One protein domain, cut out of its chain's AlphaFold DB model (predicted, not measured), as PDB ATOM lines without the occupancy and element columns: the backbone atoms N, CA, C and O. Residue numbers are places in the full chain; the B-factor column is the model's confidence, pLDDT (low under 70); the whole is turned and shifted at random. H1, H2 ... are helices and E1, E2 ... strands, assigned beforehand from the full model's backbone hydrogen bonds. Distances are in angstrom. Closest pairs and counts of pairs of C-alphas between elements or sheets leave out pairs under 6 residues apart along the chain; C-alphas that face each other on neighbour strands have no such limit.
ATOM      1  N   ALA A  35      22.555  26.275  81.506       43.69
ATOM      2  CA  ALA A  35      23.241  25.289  82.315       43.69
ATOM      3  C   ALA A  35      22.406  25.034  83.558       43.69
ATOM      4  O   ALA A  35      22.613  25.707  84.546       43.69
ATOM      5  N   HIS A  36      21.454  24.102  83.456       57.91
ATOM      6  CA  HIS A  36      21.075  23.104  84.471       57.91
ATOM      7  C   HIS A  36      20.042  22.157  83.834       57.91
ATOM      8  O   HIS A  36      18.870  22.149  84.193       57.91
ATOM      9  N   ARG A  37      20.477  21.379  82.831       72.06
ATOM     10  CA  ARG A  37      19.722  20.212  82.353       72.06
ATOM     11  C   ARG A  37      20.126  19.021  83.209       72.06
ATOM     12  O   ARG A  37      21.302  18.659  83.234       72.06
ATOM     13  N   LEU A  38      19.174  18.411  83.897       66.88
ATOM     14  CA  LEU A  38      19.411  17.198  84.669       66.88
ATOM     15  C   LEU A  38      18.749  16.027  83.940       66.88
ATOM     16  O   LEU A  38      17.525  15.942  83.878       66.88
ATOM     17  N   LEU A  39      19.556  15.158  83.323       69.94
ATOM     18  CA  LEU A  39      19.053  14.005  82.565       69.94
ATOM     19  C   LEU A  39      18.161  13.120  83.440       69.94
ATOM     20  O   LEU A  39      18.445  12.948  84.625       69.94
ATOM     21  N   ALA A  40      17.156  12.487  82.832       63.19
ATOM     22  CA  ALA A  40      16.173  11.689  83.563       63.19
ATOM     23  C   ALA A  40      16.774  10.597  84.464       63.19
ATOM     24  O   ALA A  40      16.307  10.386  85.579       63.19
ATOM     25  N   ALA A  41      17.878   9.977  84.037       56.56
ATOM     26  CA  ALA A  41      18.606   8.972  84.819       56.56
ATOM     27  C   ALA A  41      19.175   9.486  86.161       56.56
ATOM     28  O   ALA A  41      19.585   8.682  86.995       56.56
ATOM     29  N   HIS A  42      19.222  10.805  86.367       68.06
ATOM     30  CA  HIS A  42      19.779  11.450  87.557       68.06
ATOM     31  C   HIS A  42      18.730  12.232  88.360       68.06
ATOM     32  O   HIS A  42      19.113  12.997  89.246       68.06
ATOM     33  N   ALA A  43      17.438  12.069  88.052       65.19
ATOM     34  CA  ALA A  43      16.350  12.820  88.671       65.19
ATOM     35  C   ALA A  43      16.347  12.714  90.211       65.19
ATOM     36  O   ALA A  43      16.588  11.629  90.755       65.19
ATOM     37  N   PRO A  44      16.082  13.818  90.937       77.06
ATOM     38  CA  PRO A  44      15.994  13.792  92.390       77.06
ATOM     39  C   PRO A  44      14.759  13.012  92.862       77.06
ATOM     40  O   PRO A  44      13.781  12.828  92.133       77.06
ATOM     41  N   ALA A  45      14.783  12.576  94.125       74.81
ATOM     42  CA  ALA A  45      13.622  11.951  94.752       74.81
ATOM     43  C   ALA A  45      12.412  12.905  94.710       74.81
ATOM     44  O   ALA A  45      12.526  14.054  95.129       74.81
ATOM     45  N   GLY A  46      11.269  12.417  94.219       79.75
ATOM     46  CA  GLY A  46      10.047  13.212  94.033       79.75
ATOM     47  C   GLY A  46       9.794  13.676  92.595       79.75
ATOM     48  O   GLY A  46       8.679  14.091  92.304       79.75
ATOM     49  N   CYS A  47      10.765  13.531  91.688       85.94
ATOM     50  CA  CYS A  47      10.608  13.823  90.261       85.94
ATOM     51  C   CYS A  47      10.727  12.525  89.446       85.94
ATOM     52  O   CYS A  47      11.821  12.200  88.975       85.94
ATOM     53  N   PRO A  48       9.652  11.721  89.326       87.81
ATOM     54  CA  PRO A  48       9.713  10.475  88.571       87.81
ATOM     55  C   PRO A  48      10.038  10.764  87.101       87.81
ATOM     56  O   PRO A  48       9.436  11.644  86.486       87.81
ATOM     57  N   ALA A  49      11.006  10.029  86.551       90.69
ATOM     58  CA  ALA A  49      11.308  10.076  85.125       90.69
ATOM     59  C   ALA A  49      10.078   9.644  84.307       90.69
ATOM     60  O   ALA A  49       9.399   8.704  84.734       90.69
ATOM     61  N   PRO A  50       9.810  10.266  83.143       95.12
ATOM     62  CA  PRO A  50       8.719   9.834  82.287       95.12
ATOM     63  C   PRO A  50       8.911   8.362  81.876       95.12
ATOM     64  O   PRO A  50      10.008   7.998  81.432       95.12
ATOM     65  N   PRO A  51       7.896   7.501  82.069       95.06
ATOM     66  CA  PRO A  51       8.007   6.072  81.801       95.06
ATOM     67  C   PRO A  51       8.131   5.804  80.301       95.06
ATOM     68  O   PRO A  51       7.540   6.514  79.489       95.06
ATOM     69  N   ASP A  52       8.909   4.780  79.942       95.06
ATOM     70  CA  ASP A  52       9.051   4.281  78.566       95.06
ATOM     71  C   ASP A  52       9.287   5.383  77.513       95.06
ATOM     72  O   ASP A  52       8.799   5.308  76.386       95.06
ATOM     73  N   PHE A  53      10.030   6.432  77.889       97.06
ATOM     74  CA  PHE A  53      10.250   7.594  77.029       97.06
ATOM     75  C   PHE A  53      10.949   7.197  75.712       97.06
ATOM     76  O   PHE A  53      11.874   6.372  75.748       97.06
ATOM     77  N   PRO A  54      10.566   7.780  74.556       97.38
ATOM     78  CA  PRO A  54      11.066   7.352  73.254       97.38
ATOM     79  C   PRO A  54      12.595   7.324  73.142       97.38
ATOM     80  O   PRO A  54      13.295   8.301  73.422       97.38
ATOM     81  N   VAL A  55      13.123   6.189  72.678       93.31
ATOM     82  CA  VAL A  55      14.564   5.998  72.471       93.31
ATOM     83  C   VAL A  55      15.063   6.952  71.387       93.31
ATOM     84  O   VAL A  55      14.502   7.018  70.300       93.31
ATOM     85  N   GLY A  56      16.167   7.651  71.663       91.12
ATOM     86  CA  GLY A  56      16.786   8.595  70.727       91.12
ATOM     87  C   GLY A  56      16.383  10.054  70.949       91.12
ATOM     88  O   GLY A  56      17.088  10.937  70.464       91.12
ATOM     89  N   ILE A  57      15.343  10.317  71.748       94.56
ATOM     90  CA  ILE A  57      14.947  11.671  72.151       94.56
ATOM     91  C   ILE A  57      15.416  11.918  73.586       94.56
ATOM     92  O   ILE A  57      15.064  11.197  74.519       94.56
ATOM     93  N   ASN A  58      16.234  12.952  73.785       89.31
ATOM     94  CA  ASN A  58      16.741  13.292  75.113       89.31
ATOM     95  C   ASN A  58      15.670  14.014  75.935       89.31
ATOM     96  O   ASN A  58      15.184  15.066  75.520       89.31
ATOM     97  N   VAL A  59      15.395  13.497  77.135       94.38
ATOM     98  CA  VAL A  59      14.532  14.124  78.143       94.38
ATOM     99  C   VAL A  59      15.314  14.452  79.414       94.38
ATOM    100  O   VAL A  59      16.149  13.677  79.896       94.38
ATOM    101  N   PHE A  60      15.079  15.646  79.940       94.19
ATOM    102  CA  PHE A  60      15.801  16.211  81.072       94.19
ATOM    103  C   PHE A  60      14.901  17.161  81.862       94.19
ATOM    104  O   PHE A  60      13.980  17.758  81.315       94.19
ATOM    105  N   LEU A  61      15.184  17.330  83.150       93.44
ATOM    106  CA  LEU A  61      14.609  18.416  83.934       93.44
ATOM    107  C   LEU A  61      15.315  19.717  83.571       93.44
ATOM    108  O   LEU A  61      16.549  19.762  83.496       93.44
ATOM    109  N   GLN A  62      14.526  20.760  83.359       92.62
ATOM    110  CA  GLN A  62      14.990  22.119  83.124       92.62
ATOM    111  C   GLN A  62      14.058  23.091  83.849       92.62
ATOM    112  O   GLN A  62      12.864  22.823  83.967       92.62
ATOM    113  N   ALA A  63      14.593  24.213  84.326       92.00
ATOM    114  CA  ALA A  63      13.760  25.300  84.819       92.00
ATOM    115  C   ALA A  63      12.990  25.959  83.662       92.00
ATOM    116  O   ALA A  63      13.536  26.158  82.570       92.00
ATOM    117  N   PHE A  64      11.743  26.335  83.918       95.31
ATOM    118  CA  PHE A  64      10.951  27.193  83.044       95.31
ATOM    119  C   PHE A  64      10.735  28.527  83.745       95.31
ATOM    120  O   PHE A  64      10.356  28.571  84.911       95.31
ATOM    121  N   THR A  65      10.970  29.630  83.050       94.44
ATOM    122  CA  THR A  65      10.646  30.960  83.561       94.44
ATOM    123  C   THR A  65      10.156  31.782  82.390       94.44
ATOM    124  O   THR A  65      10.872  31.888  81.390       94.44
ATOM    125  N   ASN A  66       8.937  32.311  82.488       93.44
ATOM    126  CA  ASN A  66       8.448  33.230  81.471       93.44
ATOM    127  C   ASN A  66       9.222  34.561  81.524       93.44
ATOM    128  O   ASN A  66       9.977  34.814  82.465       93.44
ATOM    129  N   TRP A  67       9.063  35.424  80.520       92.00
ATOM    130  CA  TRP A  67       9.856  36.656  80.436       92.00
ATOM    131  C   TRP A  67       9.682  37.582  81.651       92.00
ATOM    132  O   TRP A  67      10.671  38.144  82.131       92.00
ATOM    133  N   THR A  68       8.475  37.677  82.222       88.56
ATOM    134  CA  THR A  68       8.249  38.481  83.439       88.56
ATOM    135  C   THR A  68       8.885  37.885  84.684       88.56
ATOM    136  O   THR A  68       9.278  38.623  85.588       88.56
ATOM    137  N   GLY A  69       9.018  36.561  84.732       89.06
ATOM    138  CA  GLY A  69       9.405  35.818  85.925       89.06
ATOM    139  C   GLY A  69       8.257  35.559  86.901       89.06
ATOM    140  O   GLY A  69       8.516  35.044  87.985       89.06
ATOM    141  N   GLU A  70       7.013  35.898  86.546       87.25
ATOM    142  CA  GLU A  70       5.827  35.619  87.373       87.25
ATOM    143  C   GLU A  70       5.451  34.134  87.354       87.25
ATOM    144  O   GLU A  70       4.954  33.616  88.350       87.25
ATOM    145  N   ILE A  71       5.749  33.432  86.254       93.00
ATOM    146  CA  ILE A  71       5.651  31.974  86.172       93.00
ATOM    147  C   ILE A  71       7.071  31.416  86.144       93.00
ATOM    148  O   ILE A  71       7.776  31.535  85.139       93.00
ATOM    149  N   ALA A  72       7.483  30.801  87.252       92.88
ATOM    150  CA  ALA A  72       8.805  30.213  87.424       92.88
ATOM    151  C   ALA A  72       8.692  28.814  88.039       92.88
ATOM    152  O   ALA A  72       8.284  28.661  89.186       92.88
ATOM    153  N   ILE A  73       9.070  27.797  87.266       93.56
ATOM    154  CA  ILE A  73       9.061  26.390  87.664       93.56
ATOM    155  C   ILE A  73      10.506  25.905  87.733       93.56
ATOM    156  O   ILE A  73      11.207  25.895  86.718       93.56
ATOM    157  N   ASP A  74      10.953  25.474  88.912       87.75
ATOM    158  CA  ASP A  74      12.347  25.061  89.139       87.75
ATOM    159  C   ASP A  74      12.753  23.848  88.292       87.75
ATOM    160  O   ASP A  74      13.889  23.746  87.821       87.75
ATOM    161  N   GLN A  75      11.834  22.892  88.138       90.38
ATOM    162  CA  GLN A  75      12.082  21.621  87.470       90.38
ATOM    163  C   GLN A  75      10.828  21.162  86.731       90.38
ATOM    164  O   GLN A  75       9.846  20.765  87.354       90.38
ATOM    165  N   VAL A  76      10.890  21.160  85.403       95.06
ATOM    166  CA  VAL A  76       9.871  20.573  84.531       95.06
ATOM    167  C   VAL A  76      10.541  19.700  83.477       95.06
ATOM    168  O   VAL A  76      11.637  20.007  82.992       95.06
ATOM    169  N   TRP A  77       9.911  18.575  83.145       97.69
ATOM    170  CA  TRP A  77      10.420  17.696  82.101       97.69
ATOM    171  C   TRP A  77      10.392  18.411  80.760       97.69
ATOM    172  O   TRP A  77       9.377  18.955  80.339       97.69
ATOM    173  N   THR A  78      11.536  18.420  80.093       97.31
ATOM    174  CA  THR A  78      11.734  19.049  78.795       97.31
ATOM    175  C   THR A  78      12.472  18.072  77.895       97.31
ATOM    176  O   THR A  78      13.375  17.355  78.333       97.31
ATOM    177  N   CYS A  79      12.097  18.041  76.626       96.69
ATOM    178  CA  CYS A  79      12.828  17.335  75.589       96.69
ATOM    179  C   CYS A  79      13.091  18.262  74.403       96.69
ATOM    180  O   CYS A  79      12.528  19.354  74.299       96.69
ATOM    181  N   GLN A  80      13.979  17.826  73.521       93.25
ATOM    182  CA  GLN A  80      14.339  18.565  72.318       93.25
ATOM    183  C   GLN A  80      14.145  17.638  71.112       93.25
ATOM    184  O   GLN A  80      15.056  16.861  70.809       93.25
ATOM    185  N   PRO A  81      12.963  17.655  70.465       95.19
ATOM    186  CA  PRO A  81      12.753  16.906  69.230       95.19
ATOM    187  C   PRO A  81      13.663  17.464  68.133       95.19
ATOM    188  O   PRO A  81      13.996  18.646  68.142       95.19
ATOM    189  N   SER A  82      14.086  16.626  67.192       93.94
ATOM    190  CA  SER A  82      14.964  17.013  66.078       93.94
ATOM    191  C   SER A  82      14.226  17.157  64.745       93.94
ATOM    192  O   SER A  82      14.747  17.757  63.805       93.94
ATOM    193  N   SER A  83      13.003  16.630  64.665       95.50
ATOM    194  CA  SER A  83      12.179  16.579  63.459       95.50
ATOM    195  C   SER A  83      10.687  16.620  63.795       95.50
ATOM    196  O   SER A  83      10.305  16.462  64.954       95.50
ATOM    197  N   ALA A  84       9.837  16.818  62.784       97.06
ATOM    198  CA  ALA A  84       8.385  16.730  62.945       97.06
ATOM    199  C   ALA A  84       7.941  15.304  63.337       97.06
ATOM    200  O   ALA A  84       7.037  15.150  64.156       97.06
ATOM    201  N   ASP A  85       8.633  14.275  62.837       97.31
ATOM    202  CA  ASP A  85       8.373  12.871  63.184       97.31
ATOM    203  C   ASP A  85       8.627  12.594  64.673       97.31
ATOM    204  O   ASP A  85       7.850  11.883  65.308       97.31
ATOM    205  N   ASP A  86       9.654  13.209  65.270       98.00
ATOM    206  CA  ASP A  86       9.892  13.103  66.717       98.00
ATOM    207  C   ASP A  86       8.711  13.667  67.520       98.00
ATOM    208  O   ASP A  86       8.344  13.107  68.552       98.00
ATOM    209  N   VAL A  87       8.081  14.751  67.049       98.25
ATOM    210  CA  VAL A  87       6.895  15.332  67.701       98.25
ATOM    211  C   VAL A  87       5.708  14.367  67.624       98.25
ATOM    212  O   VAL A  87       4.994  14.199  68.612       98.25
ATOM    213  N   VAL A  88       5.527  13.672  66.496       98.69
ATOM    214  CA  VAL A  88       4.498  12.627  66.338       98.69
ATOM    215  C   VAL A  88       4.753  11.435  67.264       98.69
ATOM    216  O   VAL A  88       3.828  10.946  67.916       98.69
ATOM    217  N   VAL A  89       6.003  10.971  67.358       98.62
ATOM    218  CA  VAL A  89       6.398   9.892  68.279       98.62
ATOM    219  C   VAL A  89       6.099  10.285  69.726       98.62
ATOM    220  O   VAL A  89       5.519   9.496  70.470       98.62
ATOM    221  N   LEU A  90       6.436  11.518  70.111       98.69
ATOM    222  CA  LEU A  90       6.150  12.049  71.442       98.69
ATOM    223  C   LEU A  90       4.645  12.143  71.713       98.69
ATOM    224  O   LEU A  90       4.226  11.778  72.805       98.69
ATOM    225  N   ALA A  91       3.831  12.586  70.751       98.81
ATOM    226  CA  ALA A  91       2.376  12.673  70.918       98.81
ATOM    227  C   ALA A  91       1.738  11.300  71.166       98.81
ATOM    228  O   ALA A  91       0.944  11.141  72.091       98.81
ATOM    229  N   ASN A  92       2.136  10.283  70.402       98.69
ATOM    230  CA  ASN A  92       1.638   8.925  70.614       98.69
ATOM    231  C   ASN A  92       2.112   8.330  71.948       98.69
ATOM    232  O   ASN A  92       1.304   7.754  72.673       98.69
ATOM    233  N   TRP A  93       3.375   8.548  72.327       98.69
ATOM    234  CA  TRP A  93       3.875   8.178  73.656       98.69
ATOM    235  C   TRP A  93       3.079   8.862  74.777       98.69
ATOM    236  O   TRP A  93       2.662   8.215  75.735       98.69
ATOM    237  N   ALA A  94       2.823  10.165  74.650       98.50
ATOM    238  CA  ALA A  94       2.123  10.944  75.662       98.50
ATOM    239  C   ALA A  94       0.681  10.459  75.857       98.50
ATOM    240  O   ALA A  94       0.237  10.312  76.994       98.50
ATOM    241  N   ARG A  95      -0.008  10.109  74.762       97.00
ATOM    242  CA  ARG A  95      -1.323   9.454  74.802       97.00
ATOM    243  C   ARG A  95      -1.295   8.141  75.579       97.00
ATOM    244  O   ARG A  95      -2.178   7.905  76.396       97.00
ATOM    245  N   GLU A  96      -0.311   7.282  75.321       96.50
ATOM    246  CA  GLU A  96      -0.196   5.978  75.987       96.50
ATOM    247  C   GLU A  96       0.135   6.103  77.480       96.50
ATOM    248  O   GLU A  96      -0.321   5.286  78.280       96.50
ATOM    249  N   GLN A  97       0.909   7.122  77.857       96.69
ATOM    250  CA  GLN A  97       1.400   7.312  79.225       96.69
ATOM    251  C   GLN A  97       0.591   8.322  80.054       96.69
ATOM    252  O   GLN A  97       0.890   8.509  81.232       96.69
ATOM    253  N   GLY A  98      -0.414   8.978  79.468       94.50
ATOM    254  CA  GLY A  98      -1.226   9.993  80.146       94.50
ATOM    255  C   GLY A  98      -0.455  11.278  80.465       94.50
ATOM    256  O   GLY A  98      -0.611  11.830  81.551       94.50
ATOM    257  N   TYR A  99       0.404  11.725  79.545       97.50
ATOM    258  CA  TYR A  99       1.151  12.981  79.654       97.50
ATOM    259  C   TYR A  99       0.566  14.064  78.746       97.50
ATOM    260  O   TYR A  99       0.107  13.791  77.640       97.50
ATOM    261  N   HIS A 100       0.686  15.316  79.176       98.38
ATOM    262  CA  HIS A 100       0.483  16.484  78.331       98.38
ATOM    263  C   HIS A 100       1.781  16.896  77.629       98.38
ATOM    264  O   HIS A 100       2.890  16.702  78.135       98.38
ATOM    265  N   LEU A 101       1.635  17.529  76.468       98.75
ATOM    266  CA  LEU A 101       2.716  18.068  75.656       98.75
ATOM    267  C   LEU A 101       2.493  19.556  75.396       98.75
ATOM    268  O   LEU A 101       1.420  19.981  74.956       98.75
ATOM    269  N   ARG A 102       3.526  20.367  75.633       98.56
ATOM    270  CA  ARG A 102       3.467  21.818  75.411       98.56
ATOM    271  C   ARG A 102       4.663  22.273  74.587       98.56
ATOM    272  O   ARG A 102       5.809  21.991  74.943       98.56
ATOM    273  N   ALA A 103       4.411  22.997  73.499       97.88
ATOM    274  CA  ALA A 103       5.482  23.630  72.740       97.88
ATOM    275  C   ALA A 103       6.178  24.689  73.608       97.88
ATOM    276  O   ALA A 103       5.535  25.550  74.209       97.88
ATOM    277  N   ARG A 104       7.509  24.639  73.653       97.69
ATOM    278  CA  ARG A 104       8.354  25.630  74.314       97.69
ATOM    279  C   ARG A 104       9.132  26.397  73.249       97.69
ATOM    280  O   ARG A 104      10.115  25.902  72.702       97.69
ATOM    281  N   GLY A 105       8.667  27.614  72.972       96.88
ATOM    282  CA  GLY A 105       9.425  28.629  72.242       96.88
ATOM    283  C   GLY A 105      10.381  29.384  73.171       96.88
ATOM    284  O   GLY A 105      10.937  28.825  74.116       96.88
ATOM    285  N   PHE A 106      10.508  30.692  72.961       96.38
ATOM    286  CA  PHE A 106      11.405  31.571  73.728       96.38
ATOM    287  C   PHE A 106      10.857  32.004  75.103       96.38
ATOM    288  O   PHE A 106      11.462  32.826  75.778       96.38
ATOM    289  N   MET A 107       9.738  31.418  75.551       96.44
ATOM    290  CA  MET A 107       9.145  31.629  76.884       96.44
ATOM    291  C   MET A 107       8.723  33.085  77.171       96.44
ATOM    292  O   MET A 107       8.673  33.502  78.322       96.44
ATOM    293  N   HIS A 108       8.392  33.867  76.140       95.94
ATOM    294  CA  HIS A 108       8.064  35.286  76.318       95.94
ATOM    295  C   HIS A 108       6.638  35.549  76.842       95.94
ATOM    296  O   HIS A 108       6.384  36.578  77.460       95.94
ATOM    297  N   ASN A 109       5.709  34.625  76.595       96.62
ATOM    298  CA  ASN A 109       4.286  34.792  76.890       96.62
ATOM    299  C   ASN A 109       4.006  35.019  78.390       96.62
ATOM    300  O   ASN A 109       4.560  34.304  79.228       96.62
ATOM    301  N   TRP A 110       3.113  35.958  78.724       96.81
ATOM    302  CA  TRP A 110       2.700  36.195  80.111       96.81
ATOM    303  C   TRP A 110       1.704  35.134  80.569       96.81
ATOM    304  O   TRP A 110       1.868  34.580  81.653       96.81
ATOM    305  N   SER A 111       0.700  34.844  79.733       97.19
ATOM    306  CA  SER A 111      -0.416  33.969  80.095       97.19
ATOM    307  C   SER A 111      -0.008  32.507  80.327       97.19
ATOM    308  O   SER A 111       0.933  32.007  79.691       97.19
ATOM    309  N   PRO A 112      -0.706  31.785  81.228       97.31
ATOM    310  CA  PRO A 112      -0.351  30.430  81.656       97.31
ATOM    311  C   PRO A 112      -0.729  29.354  80.616       97.31
ATOM    312  O   PRO A 112      -1.254  28.295  80.944       97.31
ATOM    313  N   LEU A 113      -0.449  29.606  79.332       97.81
ATOM    314  CA  LEU A 113      -0.750  28.702  78.214       97.81
ATOM    315  C   LEU A 113       0.254  27.547  78.098       97.81
ATOM    316  O   LEU A 113      -0.082  26.476  77.593       97.81
ATOM    317  N   VAL A 114       1.501  27.752  78.536       97.25
ATOM    318  CA  VAL A 114       2.546  26.715  78.490       97.25
ATOM    319  C   VAL A 114       2.500  25.885  79.768       97.25
ATOM    320  O   VAL A 114       2.227  24.694  79.711       97.25
ATOM    321  N   VAL A 115       2.694  26.519  80.922       96.62
ATOM    322  CA  VAL A 115       2.590  25.910  82.255       96.62
ATOM    323  C   VAL A 115       1.864  26.869  83.191       96.62
ATOM    324  O   VAL A 115       1.894  28.082  82.974       96.62
ATOM    325  N   THR A 116       1.234  26.325  84.224       96.38
ATOM    326  CA  THR A 116       0.616  27.098  85.307       96.38
ATOM    327  C   THR A 116       1.587  27.231  86.489       96.38
ATOM    328  O   THR A 116       2.510  26.412  86.596       96.38
ATOM    329  N   PRO A 117       1.416  28.220  87.390       92.06
ATOM    330  CA  PRO A 117       2.250  28.365  88.591       92.06
ATOM    331  C   PRO A 117       2.321  27.111  89.483       92.06
ATOM    332  O   PRO A 117       3.303  26.914  90.195       92.06
ATOM    333  N   GLU A 118       1.313  26.243  89.425       93.56
ATOM    334  CA  GLU A 118       1.196  25.003  90.202       93.56
ATOM    335  C   GLU A 118       1.962  23.825  89.578       93.56
ATOM    336  O   GLU A 118       2.047  22.749  90.173       93.56
ATOM    337  N   THR A 119       2.519  23.999  88.375       95.19
ATOM    338  CA  THR A 119       3.253  22.942  87.675       95.19
ATOM    339  C   THR A 119       4.504  22.535  88.457       95.19
ATOM    340  O   THR A 119       5.289  23.362  88.909       95.19
ATOM    341  N   THR A 120       4.740  21.231  88.580       92.94
ATOM    342  CA  THR A 120       5.911  20.662  89.262       92.94
ATOM    343  C   THR A 120       6.565  19.585  88.403       92.94
ATOM    344  O   THR A 120       6.004  19.136  87.406       92.94
ATOM    345  N   CYS A 121       7.722  19.074  88.829       91.44
ATOM    346  CA  CYS A 121       8.367  17.943  88.159       91.44
ATOM    347  C   CYS A 121       7.556  16.630  88.218       91.44
ATOM    348  O   CYS A 121       7.878  15.685  87.499       91.44
ATOM    349  N   SER A 122       6.545  16.552  89.091       92.81
ATOM    350  CA  SER A 122       5.599  15.433  89.169       92.81
ATOM    351  C   SER A 122       4.332  15.639  88.341       92.81
ATOM    352  O   SER A 122       3.576  14.685  88.163       92.81
ATOM    353  N   THR A 123       4.092  16.850  87.830       95.56
ATOM    354  CA  THR A 123       3.000  17.099  86.887       95.56
ATOM    355  C   THR A 123       3.286  16.306  85.606       95.56
ATOM    356  O   THR A 123       4.413  16.376  85.103       95.56
ATOM    357  N   PRO A 124       2.322  15.535  85.068       95.94
ATOM    358  CA  PRO A 124       2.530  14.696  83.890       95.94
ATOM    359  C   PRO A 124       2.548  15.554  82.618       95.94
ATOM    360  O   PRO A 124       1.639  15.516  81.799       95.94
ATOM    361  N   VAL A 125       3.587  16.372  82.456       98.06
ATOM    362  CA  VAL A 125       3.779  17.262  81.310       98.06
ATOM    363  C   VAL A 125       5.225  17.199  80.832       98.06
ATOM    364  O   VAL A 125       6.154  17.153  81.639       98.06
ATOM    365  N   VAL A 126       5.418  17.215  79.513       98.50
ATOM    366  CA  VAL A 126       6.730  17.393  78.882       98.50
ATOM    367  C   VAL A 126       6.695  18.624  77.982       98.50
ATOM    368  O   VAL A 126       5.813  18.771  77.135       98.50
ATOM    369  N   LEU A 127       7.674  19.512  78.151       98.56
ATOM    370  CA  LEU A 127       7.889  20.664  77.280       98.56
ATOM    371  C   LEU A 127       8.751  20.270  76.076       98.56
ATOM    372  O   LEU A 127       9.762  19.583  76.224       98.56
ATOM    373  N   LEU A 128       8.379  20.730  74.885       98.25
ATOM    374  CA  LEU A 128       9.082  20.435  73.639       98.25
ATOM    375  C   LEU A 128       9.819  21.693  73.189       98.25
ATOM    376  O   LEU A 128       9.198  22.626  72.684       98.25
ATOM    377  N   ASP A 129      11.132  21.742  73.400       97.06
ATOM    378  CA  ASP A 129      11.955  22.885  72.998       97.06
ATOM    379  C   ASP A 129      12.133  22.913  71.476       97.06
ATOM    380  O   ASP A 129      12.946  22.172  70.918       97.06
ATOM    381  N   PHE A 130      11.374  23.785  70.815       96.12
ATOM    382  CA  PHE A 130      11.464  23.999  69.372       96.12
ATOM    383  C   PHE A 130      12.510  25.062  69.011       96.12
ATOM    384  O   PHE A 130      12.818  25.233  67.849       96.12
TER     385      PHE A 130
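What this domain is: This is residues 35 to 130 of the 646 residues of the protein "FAD-binding PCMH-type domain-containing protein" of Planctomycetes bacterium TMED75 (UniProt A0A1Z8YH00). A strongly twisted sheet of four strands has one helix, H1, packed along E4 and E3, while the turn of the hairpin E1 and E2 reaches to the far end from H1. Two long stretches with no named element complete it: residues 35 to 58, which come before E1, and residues 105 to 124, which loop out from E3 and return to E4. The printed part has 96 residues, with one named helix and four named strands in the order E1, E2, H1, E3, E4; the sheet order is E1, E2, E4, E3, mixed. The class is mixed, helices and strands, with 39 of the 96 residues in named elements. The whole is compact, with a radius of gyration of the C-alphas of 12.6 A, and rounded, spanning 35 by 31 by 26 A.

Where its parts are: E1, residues 59 to 65, begins at C-alpha 59 (14.532, 14.124, 78.143) and is 18.1 A long. E2, residues 72 to 79, is 17.9 A long from first to last C-alpha and bends by 73 degrees at residue 75. H1, residues 84 to 97, is 20.1 A long and begins at C-alpha 84 (8.385, 16.730, 62.945). E3 is residues 100 to 104. E4, residues 125 to 129, ends at C-alpha 129 (11.955, 22.885, 72.998).

How they stand to each other: In the sheet E1 and E3 are the edge strands. E1 and E2 form a hairpin, antiparallel at 148 degrees, with N 60 and O 78 within hydrogen-bond range at 2.9 A. Beyond the bend, E2 is parallel to E4: C-alphas 78 and 127 face each other at 4.4 A, and N 127 and O 77 are 2.8 A apart. E4 and E3 are parallel at 26 degrees, with N 104 and O 128 at 2.8 A. E1 and E3 are apart. H1 is on the sheet at a height of 9.8 A, over E4 and E3; it runs along the strands, at 5 degrees to E4 on the local plane. The closest C-alphas of H1 and E3, those of Ala 94 and His 100, are 6.4 A apart. H1 and E4 are near each other, with 5 pairs of C-alphas within 10 A. E2, H1 and E3 make a split strand-helix-strand unit, two strands of one sheet that are not neighbours, with the helix between them along the chain and E4 between them in the sheet; its crossover is right-handed. In H1 every O i to N i+4 pair is within hydrogen-bond range. Residues 38 to 39 pair with residues 60 to 61 of E1, antiparallel.

The domain as a whole: The two C-alphas farthest apart, those of Val 55 and Thr 68, are 34.9 A apart. The printed part has no cut. The link from E3 to E4, 20 residues, is long. Mean pLDDT of the printed part is 91.6; residues 35 to 36 and 38 to 43 are under 70.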